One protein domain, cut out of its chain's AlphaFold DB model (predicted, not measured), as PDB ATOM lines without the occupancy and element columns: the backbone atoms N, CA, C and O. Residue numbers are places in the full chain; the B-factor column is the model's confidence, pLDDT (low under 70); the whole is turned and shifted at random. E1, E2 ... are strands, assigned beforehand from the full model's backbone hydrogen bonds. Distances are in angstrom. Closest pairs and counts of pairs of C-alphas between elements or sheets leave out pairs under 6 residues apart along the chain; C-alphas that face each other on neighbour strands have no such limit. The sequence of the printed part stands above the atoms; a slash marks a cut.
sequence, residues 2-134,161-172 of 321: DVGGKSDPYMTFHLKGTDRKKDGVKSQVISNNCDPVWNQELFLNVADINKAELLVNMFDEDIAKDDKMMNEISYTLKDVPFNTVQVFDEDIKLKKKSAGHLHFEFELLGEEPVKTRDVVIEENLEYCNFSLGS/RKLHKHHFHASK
ATOM      1  N   ASP A   2      49.991  63.892  -6.519       42.38
ATOM      2  CA  ASP A   2      50.561  64.611  -5.393       42.38
ATOM      3  C   ASP A   2      52.041  64.275  -5.202       42.38
ATOM      4  O   ASP A   2      52.511  63.153  -5.408       42.38
ATOM      5  N   VAL A   3      52.796  65.299  -4.817       43.44
ATOM      6  CA  VAL A   3      54.215  65.213  -4.488       43.44
ATOM      7  C   VAL A   3      54.330  64.581  -3.096       43.44
ATOM      8  O   VAL A   3      54.427  65.286  -2.098       43.44
ATOM      9  N   GLY A   4      54.302  63.245  -3.033       51.91
ATOM     10  CA  GLY A   4      54.777  62.478  -1.870       51.91
ATOM     11  C   GLY A   4      53.764  61.646  -1.068       51.91
ATOM     12  O   GLY A   4      54.164  61.110  -0.038       51.91
ATOM     13  N   GLY A   5      52.508  61.499  -1.505       57.47
ATOM     14  CA  GLY A   5      51.524  60.566  -0.917       57.47
ATOM     15  C   GLY A   5      51.409  59.256  -1.713       57.47
ATOM     16  O   GLY A   5      51.691  59.245  -2.911       57.47
ATOM     17  N   LYS A   6      51.044  58.141  -1.064       65.88
ATOM     18  CA  LYS A   6      50.658  56.898  -1.763       65.88
ATOM     19  C   LYS A   6      49.192  57.019  -2.210       65.88
ATOM     20  O   LYS A   6      48.446  57.752  -1.577       65.88
ATOM     21  N   SER A   7      48.795  56.295  -3.256       81.38
ATOM     22  CA  SER A   7      47.413  56.298  -3.758       81.38
ATOM     23  C   SER A   7      46.398  55.805  -2.719       81.38
ATOM     24  O   SER A   7      46.704  54.908  -1.925       81.38
ATOM     25  N   ASP A   8      45.189  56.352  -2.797       86.81
ATOM     26  CA  ASP A   8      43.988  56.059  -2.020       86.81
ATOM     27  C   ASP A   8      42.916  55.389  -2.923       86.81
ATOM     28  O   ASP A   8      41.881  55.986  -3.247       86.81
ATOM     29  N   PRO A   9      43.136  54.145  -3.400       90.69
ATOM     30  CA  PRO A   9      42.265  53.512  -4.383       90.69
ATOM     31  C   PRO A   9      40.878  53.130  -3.842       90.69
ATOM     32  O   PRO A   9      40.708  52.633  -2.722       90.69
ATOM     33  N   TYR A  10      39.878  53.246  -4.717       92.81
ATOM     34  CA  TYR A  10      38.532  52.703  -4.540       92.81
ATOM     35  C   TYR A  10      37.902  52.268  -5.870       92.81
ATOM     36  O   TYR A  10      38.246  52.763  -6.946       92.81
ATOM     37  N   MET A  11      36.928  51.361  -5.804       93.56
ATOM     38  CA  MET A  11      36.191  50.847  -6.956       93.56
ATOM     39  C   MET A  11      34.761  51.377  -7.013       93.56
ATOM     40  O   MET A  11      34.120  51.647  -5.995       93.56
ATOM     41  N   THR A  12      34.231  51.492  -8.229       93.44
ATOM     42  CA  THR A  12      32.821  51.806  -8.472       93.44
ATOM     43  C   THR A  12      32.215  50.870  -9.492       93.44
ATOM     44  O   THR A  12      32.820  50.623 -10.538       93.44
ATOM     45  N   PHE A  13      30.983  50.460  -9.214       94.00
ATOM     46  CA  PHE A  13      30.192  49.554 -10.032       94.00
ATOM     47  C   PHE A  13      28.856  50.232 -10.332       94.00
ATOM     48  O   PHE A  13      28.190  50.726  -9.423       94.00
ATOM     49  N   HIS A  14      28.473  50.313 -11.602       92.31
ATOM     50  CA  HIS A  14      27.209  50.933 -12.003       92.31
ATOM     51  C   HIS A  14      26.704  50.355 -13.321       92.31
ATOM     52  O   HIS A  14      27.486  49.836 -14.113       92.31
ATOM     53  N   LEU A  15      25.399  50.455 -13.575       92.06
ATOM     54  CA  LEU A  15      24.819  50.017 -14.841       92.06
ATOM     55  C   LEU A  15      24.896  51.137 -15.883       92.06
ATOM     56  O   LEU A  15      24.601  52.303 -15.600       92.06
ATOM     57  N   LYS A  16      25.249  50.794 -17.120       87.25
ATOM     58  CA  LYS A  16      25.269  51.748 -18.229       87.25
ATOM     59  C   LYS A  16      23.884  52.358 -18.449       87.25
ATOM     60  O   LYS A  16      22.878  51.659 -18.504       87.25
ATOM     61  N   GLY A  17      23.840  53.682 -18.590       80.94
ATOM     62  CA  GLY A  17      22.591  54.433 -18.749       80.94
ATOM     63  C   GLY A  17      21.877  54.786 -17.437       80.94
ATOM     64  O   GLY A  17      20.841  55.445 -17.494       80.94
ATOM     65  N   THR A  18      22.431  54.405 -16.278       80.88
ATOM     66  CA  THR A  18      21.942  54.818 -14.949       80.88
ATOM     67  C   THR A  18      22.777  55.960 -14.364       80.88
ATOM     68  O   THR A  18      23.891  56.237 -14.824       80.88
ATOM     69  N   ASP A  19      22.236  56.673 -13.371       77.75
ATOM     70  CA  ASP A  19      22.963  57.759 -12.708       77.75
ATOM     71  C   ASP A  19      23.990  57.156 -11.741       77.75
ATOM     72  O   ASP A  19      23.641  56.690 -10.657       77.75
ATOM     73  N   ARG A  20      25.276  57.196 -12.116       74.38
ATOM     74  CA  ARG A  20      26.389  56.641 -11.324       74.38
ATOM     75  C   ARG A  20      26.402  57.122  -9.867       74.38
ATOM     76  O   ARG A  20      26.874  56.385  -9.009       74.38
ATOM     77  N   LYS A  21      25.913  58.336  -9.572       72.25
ATOM     78  CA  LYS A  21      25.890  58.873  -8.198       72.25
ATOM     79  C   LYS A  21      24.717  58.361  -7.363       72.25
ATOM     80  O   LYS A  21      24.788  58.449  -6.143       72.25
ATOM     81  N   LYS A  22      23.635  57.904  -7.997       75.12
ATOM     82  CA  LYS A  22      22.406  57.477  -7.307       75.12
ATOM     83  C   LYS A  22      22.241  55.967  -7.276       75.12
ATOM     84  O   LYS A  22      21.842  55.437  -6.249       75.12
ATOM     85  N   ASP A  23      22.550  55.317  -8.391       81.94
ATOM     86  CA  ASP A  23      22.270  53.900  -8.616       81.94
ATOM     87  C   ASP A  23      23.549  53.048  -8.600       81.94
ATOM     88  O   ASP A  23      23.474  51.824  -8.591       81.94
ATOM     89  N   GLY A  24      24.727  53.681  -8.611       86.31
ATOM     90  CA  GLY A  24      26.015  53.001  -8.508       86.31
ATOM     91  C   GLY A  24      26.416  52.706  -7.064       86.31
ATOM     92  O   GLY A  24      26.047  53.424  -6.136       86.31
ATOM     93  N   VAL A  25      27.239  51.676  -6.887       92.31
ATOM     94  CA  VAL A  25      27.856  51.319  -5.604       92.31
ATOM     95  C   VAL A  25      29.355  51.622  -5.629       92.31
ATOM     96  O   VAL A  25      30.017  51.483  -6.662       92.31
ATOM     97  N   LYS A  26      29.888  52.076  -4.489       92.31
ATOM     98  CA  LYS A  26      31.300  52.437  -4.278       92.31
ATOM     99  C   LYS A  26      31.871  51.551  -3.167       92.31
ATOM    100  O   LYS A  26      31.198  51.346  -2.155       92.31
ATOM    101  N   SER A  27      33.090  51.045  -3.345       92.38
ATOM    102  CA  SER A  27      33.825  50.366  -2.275       92.38
ATOM    103  C   SER A  27      34.335  51.362  -1.227       92.38
ATOM    104  O   SER A  27      34.297  52.579  -1.412       92.38
ATOM    105  N   GLN A  28      34.870  50.855  -0.124       90.69
ATOM    106  CA  GLN A  28      35.676  51.667   0.779       90.69
ATOM    107  C   GLN A  28      36.924  52.196   0.065       90.69
ATOM    108  O   GLN A  28      37.416  51.599  -0.895       90.69
ATOM    109  N   VAL A  29      37.417  53.331   0.546       90.75
ATOM    110  CA  VAL A  29      38.662  53.943   0.085       90.75
ATOM    111  C   VAL A  29      39.769  53.430   0.992       90.75
ATOM    112  O   VAL A  29      39.672  53.559   2.214       90.75
ATOM    113  N   ILE A  30      40.792  52.804   0.413       86.69
ATOM    114  CA  ILE A  30      41.928  52.291   1.181       86.69
ATOM    115  C   ILE A  30      43.054  53.297   1.047       86.69
ATOM    116  O   ILE A  30      43.675  53.376  -0.003       86.69
ATOM    117  N   SER A  31      43.319  54.058   2.108       84.62
ATOM    118  CA  SER A  31      44.327  55.109   2.031       84.62
ATOM    119  C   SER A  31      45.756  54.562   2.018       84.62
ATOM    120  O   SER A  31      46.096  53.626   2.748       84.62
ATOM    121  N   ASN A  32      46.606  55.207   1.228       81.25
ATOM    122  CA  ASN A  32      48.038  55.025   1.127       81.25
ATOM    123  C   ASN A  32      48.461  53.578   0.817       81.25
ATOM    124  O   ASN A  32      49.434  53.063   1.388       81.25
ATOM    125  N   ASN A  33      47.755  52.922  -0.105       80.88
ATOM    126  CA  ASN A  33      48.012  51.538  -0.482       80.88
ATOM    127  C   ASN A  33      47.943  51.321  -2.003       80.88
ATOM    128  O   ASN A  33      46.930  51.601  -2.632       80.88
ATOM    129  N   CYS A  34      49.010  50.763  -2.581       80.62
ATOM    130  CA  CYS A  34      49.070  50.419  -4.006       80.62
ATOM    131  C   CYS A  34      48.605  48.985  -4.309       80.62
ATOM    132  O   CYS A  34      48.371  48.680  -5.473       80.62
ATOM    133  N   ASP A  35      48.435  48.147  -3.280       84.50
ATOM    134  CA  ASP A  35      47.897  46.783  -3.368       84.50
ATOM    135  C   ASP A  35      46.653  46.667  -2.458       84.50
ATOM    136  O   ASP A  35      46.684  46.030  -1.395       84.50
ATOM    137  N   PRO A  36      45.562  47.380  -2.790       87.69
ATOM    138  CA  PRO A  36      44.348  47.391  -1.984       87.69
ATOM    139  C   PRO A  36      43.643  46.030  -1.985       87.69
ATOM    140  O   PRO A  36      43.399  45.434  -3.030       87.69
ATOM    141  N   VAL A  37      43.234  45.579  -0.798       90.88
ATOM    142  CA  VAL A  37      42.364  44.411  -0.616       90.88
ATOM    143  C   VAL A  37      41.096  44.883   0.084       90.88
ATOM    144  O   VAL A  37      41.116  45.162   1.282       90.88
ATOM    145  N   TRP A  38      40.000  45.009  -0.667       90.25
ATOM    146  CA  TRP A  38      38.729  45.497  -0.120       90.25
ATOM    147  C   TRP A  38      37.930  44.417   0.608       90.25
ATOM    148  O   TRP A  38      37.342  44.720   1.641       90.25
ATOM    149  N   ASN A  39      37.883  43.186   0.075       89.25
ATOM    150  CA  ASN A  39      37.051  42.081   0.587       89.25
ATOM    151  C   ASN A  39      35.631  42.529   0.982       89.25
ATOM    152  O   ASN A  39      35.113  42.164   2.037       89.25
ATOM    153  N   GLN A  40      35.032  43.383   0.150       88.62
ATOM    154  CA  GLN A  40      33.756  44.024   0.428       88.62
ATOM    155  C   GLN A  40      32.684  43.500  -0.520       88.62
ATOM    156  O   GLN A  40      32.825  43.590  -1.738       88.62
ATOM    157  N   GLU A  41      31.576  43.039   0.051       89.69
ATOM    158  CA  GLU A  41      30.378  42.673  -0.700       89.69
ATOM    159  C   GLU A  41      29.542  43.922  -1.008       89.69
ATOM    160  O   GLU A  41      29.271  44.752  -0.132       89.69
ATOM    161  N   LEU A  42      29.140  44.072  -2.271       90.56
ATOM    162  CA  LEU A  42      28.342  45.193  -2.759       90.56
ATOM    163  C   LEU A  42      27.121  44.669  -3.515       90.56
ATOM    164  O   LEU A  42      27.230  43.752  -4.324       90.56
ATOM    165  N   PHE A  43      25.965  45.293  -3.289       90.50
ATOM    166  CA  PHE A  43      24.698  44.880  -3.893       90.50
ATOM    167  C   PHE A  43      24.200  45.935  -4.875       90.50
ATOM    168  O   PHE A  43      23.969  47.084  -4.496       90.50
ATOM    169  N   LEU A  44      23.996  45.536  -6.129       89.00
ATOM    170  CA  LEU A  44      23.495  46.395  -7.198       89.00
ATOM    171  C   LEU A  44      22.156  45.857  -7.706       89.00
ATOM    172  O   LEU A  44      22.059  44.698  -8.097       89.00
ATOM    173  N   ASN A  45      21.121  46.699  -7.716       87.12
ATOM    174  CA  ASN A  45      19.806  46.294  -8.204       87.12
ATOM    175  C   ASN A  45      19.731  46.404  -9.736       87.12
ATOM    176  O   ASN A  45      19.952  47.481 -10.294       87.12
ATOM    177  N   VAL A  46      19.377  45.311 -10.414       85.88
ATOM    178  CA  VAL A  46      19.290  45.243 -11.880       85.88
ATOM    179  C   VAL A  46      17.825  45.166 -12.303       85.88
ATOM    180  O   VAL A  46      17.180  44.135 -12.160       85.88
ATOM    181  N   ALA A  47      17.291  46.262 -12.850       82.44
ATOM    182  CA  ALA A  47      15.880  46.333 -13.241       82.44
ATOM    183  C   ALA A  47      15.546  45.561 -14.535       82.44
ATOM    184  O   ALA A  47      14.452  45.018 -14.658       82.44
ATOM    185  N   ASP A  48      16.459  45.533 -15.513       82.50
ATOM    186  CA  ASP A  48      16.277  44.814 -16.784       82.50
ATOM    187  C   ASP A  48      17.606  44.211 -17.249       82.50
ATOM    188  O   ASP A  48      18.463  44.906 -17.799       82.50
ATOM    189  N   ILE A  49      17.767  42.902 -17.050       84.38
ATOM    190  CA  ILE A  49      18.986  42.163 -17.405       84.38
ATOM    191  C   ILE A  49      19.293  42.198 -18.911       84.38
ATOM    192  O   ILE A  49      20.454  42.158 -19.307       84.38
ATOM    193  N   ASN A  50      18.276  42.338 -19.770       80.69
ATOM    194  CA  ASN A  50      18.454  42.269 -21.226       80.69
ATOM    195  C   ASN A  50      19.173  43.492 -21.800       80.69
ATOM    196  O   ASN A  50      19.696  43.436 -22.913       80.69
ATOM    197  N   LYS A  51      19.145  44.607 -21.066       79.56
ATOM    198  CA  LYS A  51      19.753  45.887 -21.453       79.56
ATOM    199  C   LYS A  51      20.837  46.336 -20.477       79.56
ATOM    200  O   LYS A  51      21.427  47.393 -20.687       79.56
ATOM    201  N   ALA A  52      21.072  45.571 -19.415       86.94
ATOM    202  CA  ALA A  52      22.020  45.928 -18.380       86.94
ATOM    203  C   ALA A  52      23.450  45.565 -18.791       86.94
ATOM    204  O   ALA A  52      23.770  44.421 -19.120       86.94
ATOM    205  N   GLU A  53      24.315  46.569 -18.727       91.62
ATOM    206  CA  GLU A  53      25.753  46.442 -18.925       91.62
ATOM    207  C   GLU A  53      26.432  46.987 -17.662       91.62
ATOM    208  O   GLU A  53      26.235  48.153 -17.307       91.62
ATOM    209  N   LEU A  54      27.149  46.129 -16.939       92.69
ATOM    210  CA  LEU A  54      27.851  46.457 -15.702       92.69
ATOM    211  C   LEU A  54      29.188  47.123 -16.032       92.69
ATOM    212  O   LEU A  54      30.040  46.527 -16.684       92.69
ATOM    213  N   LEU A  55      29.372  48.345 -15.542       93.69
ATOM    214  CA  LEU A  55      30.580  49.142 -15.708       93.69
ATOM    215  C   LEU A  55      31.373  49.182 -14.403       93.69
ATOM    216  O   LEU A  55      30.895  49.704 -13.387       93.69
ATOM    217  N   VAL A  56      32.605  48.682 -14.461       94.56
ATOM    218  CA  VAL A  56      33.544  48.617 -13.338       94.56
ATOM    219  C   VAL A  56      34.695  49.583 -13.582       94.56
ATOM    220  O   VAL A  56      35.302  49.616 -14.654       94.56
ATOM    221  N   ASN A  57      34.991  50.405 -12.581       93.69
ATOM    222  CA  ASN A  57      36.074  51.378 -12.635       93.69
ATOM    223  C   ASN A  57      36.793  51.472 -11.288       93.69
ATOM    224  O   ASN A  57      36.171  51.275 -10.248       93.69
ATOM    225  N   MET A  58      38.056  51.893 -11.324       92.69
ATOM    226  CA  MET A  58      38.883  52.194 -10.156       92.69
ATOM    227  C   MET A  58      39.412  53.629 -10.232       92.69
ATOM    228  O   MET A  58      39.795  54.102 -11.312       92.69
ATOM    229  N   PHE A  59      39.406  54.306  -9.089       91.69
ATOM    230  CA  PHE A  59      39.816  55.695  -8.924       91.69
ATOM    231  C   PHE A  59      40.714  55.856  -7.703       91.69
ATOM    232  O   PHE A  59      40.573  55.103  -6.745       91.69
ATOM    233  N   ASP A  60      41.587  56.852  -7.766       88.44
ATOM    234  CA  ASP A  60      42.391  57.361  -6.658       88.44
ATOM    235  C   ASP A  60      41.619  58.527  -6.020       88.44
ATOM    236  O   ASP A  60      41.218  59.442  -6.747       88.44
ATOM    237  N   GLU A  61      41.306  58.470  -4.722       86.56
ATOM    238  CA  GLU A  61      40.599  59.560  -4.033       86.56
ATOM    239  C   GLU A  61      41.577  60.691  -3.688       86.56
ATOM    240  O   GLU A  61      42.363  60.587  -2.755       86.56
ATOM    241  N   ASP A  62      41.496  61.798  -4.429       81.38
ATOM    242  CA  ASP A  62      42.363  62.967  -4.261       81.38
ATOM    243  C   ASP A  62      41.563  64.182  -3.762       81.38
ATOM    244  O   ASP A  62      40.404  64.393  -4.125       81.38
ATOM    245  N   ILE A  63      42.218  65.074  -3.008       67.19
ATOM    246  CA  ILE A  63      41.599  66.278  -2.411       67.19
ATOM    247  C   ILE A  63      40.916  67.178  -3.458       67.19
ATOM    248  O   ILE A  63      39.908  67.828  -3.170       67.19
ATOM    249  N   ALA A  64      41.479  67.264  -4.666       70.06
ATOM    250  CA  ALA A  64      40.973  68.145  -5.716       70.06
ATOM    251  C   ALA A  64      40.012  67.438  -6.679       70.06
ATOM    252  O   ALA A  64      38.968  67.993  -7.036       70.06
ATOM    253  N   LYS A  65      40.393  66.252  -7.162       75.88
ATOM    254  CA  LYS A  65      39.624  65.482  -8.137       75.88
ATOM    255  C   LYS A  65      40.172  64.069  -8.245       75.88
ATOM    256  O   LYS A  65      41.331  63.910  -8.602       75.88
ATOM    257  N   ASP A  66      39.279  63.101  -8.122       85.50
ATOM    258  CA  ASP A  66      39.617  61.692  -8.252       85.50
ATOM    259  C   ASP A  66      40.197  61.350  -9.636       85.50
ATOM    260  O   ASP A  66      39.588  61.631 -10.685       85.50
ATOM    261  N   ASP A  67      41.360  60.703  -9.631       86.00
ATOM    262  CA  ASP A  67      42.089  60.296 -10.829       86.00
ATOM    263  C   ASP A  67      41.726  58.855 -11.223       86.00
ATOM    264  O   ASP A  67      41.619  57.948 -10.401       86.00
ATOM    265  N   LYS A  68      41.503  58.609 -12.521       89.56
ATOM    266  CA  LYS A  68      41.137  57.270 -13.009       89.56
ATOM    267  C   LYS A  68      42.370  56.365 -13.038       89.56
ATOM    268  O   LYS A  68      43.314  56.670 -13.764       89.56
ATOM    269  N   MET A  69      42.312  55.226 -12.349       88.38
ATOM    270  CA  MET A  69      43.446  54.298 -12.228       88.38
ATOM    271  C   MET A  69      43.449  53.193 -13.290       88.38
ATOM    272  O   MET A  69      44.495  52.632 -13.587       88.38
ATOM    273  N   MET A  70      42.312  52.918 -13.936       92.88
ATOM    274  CA  MET A  70      42.182  51.851 -14.940       92.88
ATOM    275  C   MET A  70      41.288  52.239 -16.120       92.88
ATOM    276  O   MET A  70      40.516  53.194 -16.055       92.88
ATOM    277  N   ASN A  71      41.356  51.493 -17.219       91.50
ATOM    278  CA  ASN A  71      40.325  51.537 -18.252       91.50
ATOM    279  C   ASN A  71      39.008  50.987 -17.682       91.50
ATOM    280  O   ASN A  71      39.016  50.116 -16.823       91.50
ATOM    281  N   GLU A  72      37.879  51.508 -18.162       93.44
ATOM    282  CA  GLU A  72      36.575  50.979 -17.754       93.44
ATOM    283  C   GLU A  72      36.429  49.546 -18.257       93.44
ATOM    284  O   GLU A  72      36.657  49.287 -19.441       93.44
ATOM    285  N   ILE A  73      36.058  48.639 -17.358       93.75
ATOM    286  CA  ILE A  73      35.677  47.275 -17.712       93.75
ATOM    287  C   ILE A  73      34.163  47.247 -17.870       93.75
ATOM    288  O   ILE A  73      33.442  47.850 -17.073       93.75
ATOM    289  N   SER A  74      33.694  46.545 -18.897       92.00
ATOM    290  CA  SER A  74      32.279  46.446 -19.227       92.00
ATOM    291  C   SER A  74      31.842  44.992 -19.370       92.00
ATOM    292  O   SER A  74      32.443  44.247 -20.143       92.00
ATOM    293  N   TYR A  75      30.782  44.609 -18.657       91.25
ATOM    294  CA  TYR A  75      30.185  43.274 -18.688       91.25
ATOM    295  C   TYR A  75      28.738  43.328 -19.160       91.25
ATOM    296  O   TYR A  75      27.902  44.005 -18.565       91.25
ATOM    297  N   THR A  76      28.409  42.563 -20.199       90.50
ATOM    298  CA  THR A  76      27.014  42.388 -20.625       90.50
ATOM    299  C   THR A  76      26.348  41.340 -19.738       90.50
ATOM    300  O   THR A  76      26.733  40.175 -19.770       90.50
ATOM    301  N   LEU A  77      25.341  41.735 -18.950       89.38
ATOM    302  CA  LEU A  77      24.720  40.840 -17.960       89.38
ATOM    303  C   LEU A  77      23.761  39.811 -18.574       89.38
ATOM    304  O   LEU A  77      23.415  38.835 -17.922       89.38
ATOM    305  N   LYS A  78      23.348  40.005 -19.829       86.62
ATOM    306  CA  LYS A  78      22.420  39.113 -20.539       86.62
ATOM    307  C   LYS A  78      22.930  37.671 -20.660       86.62
ATOM    308  O   LYS A  78      22.124  36.746 -20.630       86.62
ATOM    309  N   ASP A  79      24.238  37.501 -20.820       85.75
ATOM    310  CA  ASP A  79      24.860  36.199 -21.082       85.75
ATOM    311  C   ASP A  79      25.403  35.538 -19.801       85.75
ATOM    312  O   ASP A  79      25.958  34.440 -19.853       85.75
ATOM    313  N   VAL A  80      25.238  36.190 -18.645       87.25
ATOM    314  CA  VAL A  80      25.708  35.683 -17.354       87.25
ATOM    315  C   VAL A  80      24.628  34.784 -16.731       87.25
ATOM    316  O   VAL A  80      23.497  35.235 -16.540       87.25
ATOM    317  N   PRO A  81      24.940  33.518 -16.397       85.94
ATOM    318  CA  PRO A  81      23.985  32.630 -15.743       85.94
ATOM    319  C   PRO A  81      23.675  33.089 -14.313       85.94
ATOM    320  O   PRO A  81      24.562  33.509 -13.569       85.94
ATOM    321  N   PHE A  82      22.405  32.968 -13.920       87.06
ATOM    322  CA  PHE A  82      21.981  33.209 -12.543       87.06
ATOM    323  C   PHE A  82      22.616  32.195 -11.582       87.06
ATOM    324  O   PHE A  82      22.864  31.043 -11.947       87.06
ATOM    325  N   ASN A  83      22.841  32.631 -10.345       84.00
ATOM    326  CA  ASN A  83      23.400  31.862  -9.234       84.00
ATOM    327  C   ASN A  83      24.756  31.209  -9.562       84.00
ATOM    328  O   ASN A  83      25.045  30.080  -9.165       84.00
ATOM    329  N   THR A  84      25.548  31.880 -10.401       87.06
ATOM    330  CA  THR A  84      26.882  31.437 -10.806       87.06
ATOM    331  C   THR A  84      27.865  32.578 -10.599       87.06
ATOM    332  O   THR A  84      27.707  33.653 -11.183       87.06
ATOM    333  N   VAL A  85      28.900  32.317  -9.805       91.00
ATOM    334  CA  VAL A  85      29.980  33.270  -9.548       91.00
ATOM    335  C   VAL A  85      30.804  33.467 -10.819       91.00
ATOM    336  O   VAL A  85      31.332  32.516 -11.394       91.00
ATOM    337  N   GLN A  86      30.900  34.716 -11.256       90.81
ATOM    338  CA  GLN A  86      31.798  35.171 -12.305       90.81
ATOM    339  C   GLN A  86      33.047  35.752 -11.657       90.81
ATOM    340  O   GLN A  86      32.938  36.612 -10.785       90.81
ATOM    341  N   VAL A  87      34.217  35.305 -12.102       93.50
ATOM    342  CA  VAL A  87      35.515  35.754 -11.592       93.50
ATOM    343  C   VAL A  87      36.212  36.565 -12.676       93.50
ATOM    344  O   VAL A  87      36.339  36.106 -13.812       93.50
ATOM    345  N   PHE A  88      36.656  37.766 -12.329       92.81
ATOM    346  CA  PHE A  88      37.586  38.554 -13.124       92.81
ATOM    347  C   PHE A  88      38.928  38.575 -12.406       92.81
ATOM    348  O   PHE A  88      38.987  39.036 -11.271       92.81
ATOM    349  N   ASP A  89      39.972  38.090 -13.072       93.81
ATOM    350  CA  ASP A  89      41.332  38.016 -12.542       93.81
ATOM    351  C   ASP A  89      42.321  38.263 -13.692       93.81
ATOM    352  O   ASP A  89      42.775  37.336 -14.364       93.81
ATOM    353  N   GLU A  90      42.537  39.540 -14.029       92.69
ATOM    354  CA  GLU A  90      43.378  39.937 -15.165       92.69
ATOM    355  C   GLU A  90      44.185  41.223 -14.905       92.69
ATOM    356  O   GLU A  90      43.845  42.076 -14.076       92.69
ATOM    357  N   ASP A  91      45.246  41.402 -15.700       92.25
ATOM    358  CA  ASP A  91      46.028  42.637 -15.755       92.25
ATOM    359  C   ASP A  91      45.230  43.787 -16.383       92.25
ATOM    360  O   ASP A  91      44.809  43.751 -17.547       92.25
ATOM    361  N   ILE A  92      45.114  44.888 -15.646       92.81
ATOM    362  CA  ILE A  92      44.415  46.093 -16.084       92.81
ATOM    363  C   ILE A  92      45.378  47.092 -16.728       92.81
ATOM    364  O   ILE A  92      46.577  47.165 -16.451       92.81
ATOM    365  N   LYS A  93      44.840  47.914 -17.630       91.50
ATOM    366  CA  LYS A  93      45.599  48.951 -18.340       91.50
ATOM    367  C   LYS A  93      44.920  50.298 -18.190       91.50
ATOM    368  O   LYS A  93      43.699  50.362 -18.133       91.50
ATOM    369  N   LEU A  94      45.700  51.372 -18.244       90.62
ATOM    370  CA  LEU A  94      45.216  52.747 -18.350       90.62
ATOM    371  C   LEU A  94      45.889  53.420 -19.546       90.62
ATOM    372  O   LEU A  94      47.113  53.539 -19.596       90.62
ATOM    373  N   LYS A  95      45.106  53.855 -20.544       85.75
ATOM    374  CA  LYS A  95      45.624  54.555 -21.745       85.75
ATOM    375  C   LYS A  95      46.853  53.859 -22.377       85.75
ATOM    376  O   LYS A  95      47.825  54.515 -22.746       85.75
ATOM    377  N   LYS A  96      46.790  52.526 -22.518       84.94
ATOM    378  CA  LYS A  96      47.830  51.618 -23.064       84.94
ATOM    379  C   LYS A  96      49.035  51.321 -22.155       84.94
ATOM    380  O   LYS A  96      49.885  50.535 -22.562       84.94
ATOM    381  N   LYS A  97      49.113  51.888 -20.951       86.88
ATOM    382  CA  LYS A  97      50.124  51.523 -19.944       86.88
ATOM    383  C   LYS A  97      49.572  50.446 -19.012       86.88
ATOM    384  O   LYS A  97      48.364  50.424 -18.784       86.88
ATOM    385  N   SER A  98      50.439  49.569 -18.503       90.19
ATOM    386  CA  SER A  98      50.065  48.636 -17.431       90.19
ATOM    387  C   SER A  98      49.662  49.432 -16.189       90.19
ATOM    388  O   SER A  98      50.331  50.416 -15.862       90.19
ATOM    389  N   ALA A  99      48.546  49.054 -15.571       88.50
ATOM    390  CA  ALA A  99      47.947  49.739 -14.428       88.50
ATOM    391  C   ALA A  99      47.738  48.809 -13.217       88.50
ATOM    392  O   ALA A  99      47.034  49.180 -12.286       88.50
ATOM    393  N   GLY A 100      48.361  47.626 -13.230       90.75
ATOM    394  CA  GLY A 100      48.280  46.636 -12.156       90.75
ATOM    395  C   GLY A 100      47.433  45.425 -12.534       90.75
ATOM    396  O   GLY A 100      47.157  45.194 -13.710       90.75
ATOM    397  N   HIS A 101      47.025  44.677 -11.516       92.56
ATOM    398  CA  HIS A 101      46.233  43.457 -11.612       92.56
ATOM    399  C   HIS A 101      44.978  43.609 -10.754       92.56
ATOM    400  O   HIS A 101      45.053  44.188  -9.668       92.56
ATOM    401  N   LEU A 102      43.829  43.140 -11.236       93.75
ATOM    402  CA  LEU A 102      42.559  43.280 -10.527       93.75
ATOM    403  C   LEU A 102      41.835  41.937 -10.450       93.75
ATOM    404  O   LEU A 102      41.490  41.368 -11.482       93.75
ATOM    405  N   HIS A 103      41.527  41.533  -9.216       94.25
ATOM    406  CA  HIS A 103      40.642  40.416  -8.894       94.25
ATOM    407  C   HIS A 103      39.307  40.947  -8.366       94.25
ATOM    408  O   HIS A 103      39.289  41.685  -7.376       94.25
ATOM    409  N   PHE A 104      38.186  40.562  -8.973       93.25
ATOM    410  CA  PHE A 104      36.863  40.719  -8.364       93.25
ATOM    411  C   PHE A 104      35.906  39.616  -8.804       93.25
ATOM    412  O   PHE A 104      36.051  39.024  -9.870       93.25
ATOM    413  N   GLU A 105      34.886  39.376  -7.987       93.50
ATOM    414  CA  GLU A 105      33.871  38.360  -8.241       93.50
ATOM    415  C   GLU A 105      32.484  38.996  -8.209       93.50
ATOM    416  O   GLU A 105      32.234  39.929  -7.441       93.50
ATOM    417  N   PHE A 106      31.578  38.517  -9.056       92.88
ATOM    418  CA  PHE A 106      30.178  38.927  -9.015       92.88
ATOM    419  C   PHE A 106      29.247  37.765  -9.350       92.88
ATOM    420  O   PHE A 106      29.567  36.899 -10.158       92.88
ATOM    421  N   GLU A 107      28.064  37.765  -8.751       92.19
ATOM    422  CA  GLU A 107      27.033  36.756  -8.971       92.19
ATOM    423  C   GLU A 107      25.707  37.447  -9.296       92.19
ATOM    424  O   GLU A 107      25.330  38.437  -8.664       92.19
ATOM    425  N   LEU A 108      24.987  36.925 -10.291       89.62
ATOM    426  CA  LEU A 108      23.619  37.350 -10.561       89.62
ATOM    427  C   LEU A 108      22.646  36.506  -9.754       89.62
ATOM    428  O   LEU A 108      22.399  35.352 -10.086       89.62
ATOM    429  N   LEU A 109      22.051  37.100  -8.727       87.25
ATOM    430  CA  LEU A 109      21.031  36.434  -7.928       87.25
ATOM    431  C   LEU A 109      19.707  36.422  -8.698       87.25
ATOM    432  O   LEU A 109      19.123  37.472  -8.975       87.25
ATOM    433  N   GLY A 110      19.252  35.229  -9.076       75.75
ATOM    434  CA  GLY A 110      17.919  35.046  -9.639       75.75
ATOM    435  C   GLY A 110      16.873  35.033  -8.529       75.75
ATOM    436  O   GLY A 110      17.090  34.435  -7.476       75.75
ATOM    437  N   GLU A 111      15.709  35.641  -8.758       67.75
ATOM    438  CA  GLU A 111      14.543  35.323  -7.934       67.75
ATOM    439  C   GLU A 111      14.190  33.856  -8.199       67.75
ATOM    440  O   GLU A 111      13.775  33.501  -9.307       67.75
ATOM    441  N   GLU A 112      14.379  32.972  -7.212       59.16
ATOM    442  CA  GLU A 112      13.804  31.636  -7.328       59.16
ATOM    443  C   GLU A 112      12.296  31.795  -7.537       59.16
ATOM    444  O   GLU A 112      11.659  32.570  -6.810       59.16
ATOM    445  N   PRO A 113      11.691  31.088  -8.510       51.78
ATOM    446  CA  PRO A 113      10.254  31.136  -8.673       51.78
ATOM    447  C   PRO A 113       9.637  30.718  -7.344       51.78
ATOM    448  O   PRO A 113       9.807  29.579  -6.902       51.78
ATOM    449  N   VAL A 114       8.932  31.648  -6.699       49.34
ATOM    450  CA  VAL A 114       8.160  31.359  -5.496       49.34
ATOM    451  C   VAL A 114       7.172  30.266  -5.876       49.34
ATOM    452  O   VAL A 114       6.149  30.521  -6.511       49.34
ATOM    453  N   LYS A 115       7.494  29.018  -5.524       49.72
ATOM    454  CA  LYS A 115       6.564  27.902  -5.647       49.72
ATOM    455  C   LYS A 115       5.458  28.163  -4.637       49.72
ATOM    456  O   LYS A 115       5.588  27.825  -3.461       49.72
ATOM    457  N   THR A 116       4.368  28.778  -5.079       52.22
ATOM    458  CA  THR A 116       3.112  28.734  -4.338       52.22
ATOM    459  C   THR A 116       2.722  27.268  -4.232       52.22
ATOM    460  O   THR A 116       2.380  26.638  -5.229       52.22
ATOM    461  N   ARG A 117       2.868  26.694  -3.037       48.09
ATOM    462  CA  ARG A 117       2.382  25.345  -2.768       48.09
ATOM    463  C   ARG A 117       0.862  25.375  -2.763       48.09
ATOM    464  O   ARG A 117       0.274  26.161  -2.021       48.09
ATOM    465  N   ASP A 118       0.258  24.451  -3.493       47.84
ATOM    466  CA  ASP A 118      -1.062  23.965  -3.130       47.84
ATOM    467  C   ASP A 118      -0.899  23.271  -1.777       47.84
ATOM    468  O   ASP A 118      -0.209  22.255  -1.649       47.84
ATOM    469  N   VAL A 119      -1.440  23.874  -0.721       50.09
ATOM    470  CA  VAL A 119      -1.560  23.187   0.561       50.09
ATOM    471  C   VAL A 119      -2.514  22.026   0.310       50.09
ATOM    472  O   VAL A 119      -3.719  22.234   0.188       50.09
ATOM    473  N   VAL A 120      -1.979  20.809   0.197       50.19
ATOM    474  CA  VAL A 120      -2.800  19.599   0.191       50.19
ATOM    475  C   VAL A 120      -3.289  19.412   1.621       50.19
ATOM    476  O   VAL A 120      -2.616  18.826   2.465       50.19
ATOM    477  N   ILE A 121      -4.436  20.015   1.919       54.47
ATOM    478  CA  ILE A 121      -5.198  19.706   3.119       54.47
ATOM    479  C   ILE A 121      -5.852  18.359   2.820       54.47
ATOM    480  O   ILE A 121      -6.799  18.299   2.042       54.47
ATOM    481  N   GLU A 122      -5.322  17.272   3.379       56.75
ATOM    482  CA  GLU A 122      -6.054  16.007   3.389       56.75
ATOM    483  C   GLU A 122      -7.321  16.211   4.226       56.75
ATOM    484  O   GLU A 122      -7.287  16.280   5.456       56.75
ATOM    485  N   GLU A 123      -8.450  16.395   3.548       51.47
ATOM    486  CA  GLU A 123      -9.753  16.458   4.192       51.47
ATOM    487  C   GLU A 123     -10.063  15.077   4.799       51.47
ATOM    488  O   GLU A 123     -10.000  14.067   4.099       51.47
ATOM    489  N   ASN A 124     -10.420  15.052   6.092       53.00
ATOM    490  CA  ASN A 124     -10.822  13.890   6.918       53.00
ATOM    491  C   ASN A 124      -9.791  13.264   7.877       53.00
ATOM    492  O   ASN A 124     -10.018  12.151   8.352       53.00
ATOM    493  N   LEU A 125      -8.727  13.966   8.269       54.09
ATOM    494  CA  LEU A 125      -7.967  13.568   9.462       54.09
ATOM    495  C   LEU A 125      -8.502  14.285  10.710       54.09
ATOM    496  O   LEU A 125      -8.764  15.485  10.701       54.09
ATOM    497  N   GLU A 126      -8.659  13.551  11.816       51.75
ATOM    498  CA  GLU A 126      -9.131  14.070  13.116       51.75
ATOM    499  C   GLU A 126      -8.144  15.094  13.743       51.75
ATOM    500  O   GLU A 126      -8.428  15.734  14.760       51.75
ATOM    501  N   TYR A 127      -6.977  15.282  13.117       50.12
ATOM    502  CA  TYR A 127      -5.885  16.169  13.510       50.12
ATOM    503  C   TYR A 127      -5.153  16.731  12.276       50.12
ATOM    504  O   TYR A 127      -4.944  16.020  11.295       50.12
ATOM    505  N   CYS A 128      -4.683  17.985  12.349       49.47
ATOM    506  CA  CYS A 128      -3.800  18.547  11.325       49.47
ATOM    507  C   CYS A 128      -2.431  17.861  11.412       49.47
ATOM    508  O   CYS A 128      -1.691  18.091  12.374       49.47
ATOM    509  N   ASN A 129      -2.050  17.074  10.410       49.41
ATOM    510  CA  ASN A 129      -0.671  16.614  10.284       49.41
ATOM    511  C   ASN A 129       0.145  17.633   9.476       49.41
ATOM    512  O   ASN A 129       0.146  17.613   8.248       49.41
ATOM    513  N   PHE A 130       0.849  18.536  10.161       48.22
ATOM    514  CA  PHE A 130       1.854  19.383   9.518       48.22
ATOM    515  C   PHE A 130       3.151  18.588   9.348       48.22
ATOM    516  O   PHE A 130       4.068  18.661  10.162       48.22
ATOM    517  N   SER A 131       3.210  17.799   8.278       49.44
ATOM    518  CA  SER A 131       4.442  17.171   7.810       49.44
ATOM    519  C   SER A 131       5.146  18.126   6.846       49.44
ATOM    520  O   SER A 131       4.602  18.470   5.799       49.44
ATOM    521  N   LEU A 132       6.377  18.535   7.166       48.59
ATOM    522  CA  LEU A 132       7.244  19.278   6.236       48.59
ATOM    523  C   LEU A 132       7.762  18.398   5.076       48.59
ATOM    524  O   LEU A 132       8.513  18.876   4.225       48.59
ATOM    525  N   GLY A 133       7.348  17.128   5.010       55.91
ATOM    526  CA  GLY A 133       7.842  16.158   4.041       55.91
ATOM    527  C   GLY A 133       9.313  15.803   4.270       55.91
ATOM    528  O   GLY A 133       9.853  15.977   5.359       55.91
ATOM    529  N   SER A 134       9.972  15.289   3.233       47.84
ATOM    530  CA  SER A 134      11.349  14.776   3.266       47.84
ATOM    531  C   SER A 134      12.438  15.855   3.153       47.84
ATOM    532  O   SER A 134      13.515  15.578   2.624       47.84
ATOM    533  N   ARG A 161       4.316  15.768  21.557       55.19
ATOM    534  CA  ARG A 161       3.427  15.974  20.408       55.19
ATOM    535  C   ARG A 161       2.123  16.631  20.857       55.19
ATOM    536  O   ARG A 161       1.114  15.970  21.100       55.19
ATOM    537  N   LYS A 162       2.117  17.963  20.910       52.91
ATOM    538  CA  LYS A 162       0.887  18.762  21.014       52.91
ATOM    539  C   LYS A 162       0.165  18.749  19.662       52.91
ATOM    540  O   LYS A 162       0.360  19.620  18.822       52.91
ATOM    541  N   LEU A 163      -0.660  17.729  19.431       54.41
ATOM    542  CA  LEU A 163      -1.558  17.702  18.278       54.41
ATOM    543  C   LEU A 163      -2.620  18.794  18.462       54.41
ATOM    544  O   LEU A 163      -3.443  18.735  19.379       54.41
ATOM    545  N   HIS A 164      -2.588  19.813  17.604       47.69
ATOM    546  CA  HIS A 164      -3.651  20.807  17.541       47.69
ATOM    547  C   HIS A 164      -4.917  20.124  17.015       47.69
ATOM    548  O   HIS A 164      -4.987  19.739  15.848       47.69
ATOM    549  N   LYS A 165      -5.922  19.960  17.881       50.97
ATOM    550  CA  LYS A 165      -7.268  19.582  17.438       50.97
ATOM    551  C   LYS A 165      -7.770  20.677  16.505       50.97
ATOM    552  O   LYS A 165      -7.629  21.858  16.827       50.97
ATOM    553  N   HIS A 166      -8.338  20.290  15.366       45.75
ATOM    554  CA  HIS A 166      -8.981  21.228  14.457       45.75
ATOM    555  C   HIS A 166     -10.001  22.056  15.246       45.75
ATOM    556  O   HIS A 166     -11.066  21.567  15.624       45.75
ATOM    557  N   HIS A 167      -9.700  23.331  15.486       49.38
ATOM    558  CA  HIS A 167     -10.770  24.284  15.700       49.38
ATOM    559  C   HIS A 167     -11.478  24.363  14.356       49.38
ATOM    560  O   HIS A 167     -10.933  24.911  13.399       49.38
ATOM    561  N   PHE A 168     -12.655  23.743  14.267       46.00
ATOM    562  CA  PHE A 168     -13.552  23.888  13.132       46.00
ATOM    563  C   PHE A 168     -13.963  25.363  13.080       46.00
ATOM    564  O   PHE A 168     -14.990  25.784  13.612       46.00
ATOM    565  N   HIS A 169     -13.108  26.196  12.493       51.28
ATOM    566  CA  HIS A 169     -13.479  27.526  12.073       51.28
ATOM    567  C   HIS A 169     -14.365  27.307  10.861       51.28
ATOM    568  O   HIS A 169     -13.895  27.346   9.730       51.28
ATOM    569  N   ALA A 170     -15.655  27.061  11.108       55.56
ATOM    570  CA  ALA A 170     -16.671  27.344  10.114       55.56
ATOM    571  C   ALA A 170     -16.347  28.753   9.617       55.56
ATOM    572  O   ALA A 170     -16.440  29.718  10.388       55.56
ATOM    573  N   SER A 171     -15.831  28.855   8.392       56.94
ATOM    574  CA  SER A 171     -15.485  30.124   7.785       56.94
ATOM    575  C   SER A 171     -16.803  30.840   7.580       56.94
ATOM    576  O   SER A 171     -17.440  30.721   6.534       56.94
ATOM    577  N   LYS A 172     -17.259  31.543   8.621       63.12
ATOM    578  CA  LYS A 172     -18.333  32.509   8.482       63.12
ATOM    579  C   LYS A 172     -17.913  33.368   7.294       63.12
ATOM    580  O   LYS A 172     -16.760  33.821   7.302       63.12
TER     581      LYS A 172
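Overview. This is residues 2 to 134 and 161 to 172 of the 321 residues of an uncharacterized protein of Tritrichomonas foetus (UniProt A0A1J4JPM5). With little regular structure, this is a small strand head, sheet E1, E2, E3 with the bent hairpin E4 and E5 over one face, and a long tail whose residues 113 to 120 stick out. The tail makes the length: 83 by 33 by 32 A. The printed part, 145 residues, is all strand, with 40 residues in five strands, E1 to E5; it is extended, radius of gyration of the C-alphas 25.4 A.

Along the chain. Find C-alpha 9 at (42.265, 53.512, -4.383), where E1, residues 9 to 15, begins. E2 is residues 53 to 60, E3 73 to 76, E4 85 to 94 (26.2 A). E5, 97 to 107, runs 29.5 A to C-alpha 107 at (27.033, 36.756, -8.971).

Arrangement. E1, E2, E3 form a meander, each strand antiparallel to the one before; see N 12 and O 57, 2.8 A, and N 54 and O 75, 2.8 A. In antiparallel hairpin E4 and E5, N 88 and O 104 are 2.8 A apart; E4 bends by 62 degrees at residue 91. Both are apart from E1, E2 and E3.

Size, cuts and confidence. Residues 135 to 160 are cut out, an 18.9 A gap between C-alphas 134 and 161. The links E1 to E2 and E2 to E3 are long. Residues 2 to 6, 63, 111 to 134 and 161 to 172 have pLDDT under 70.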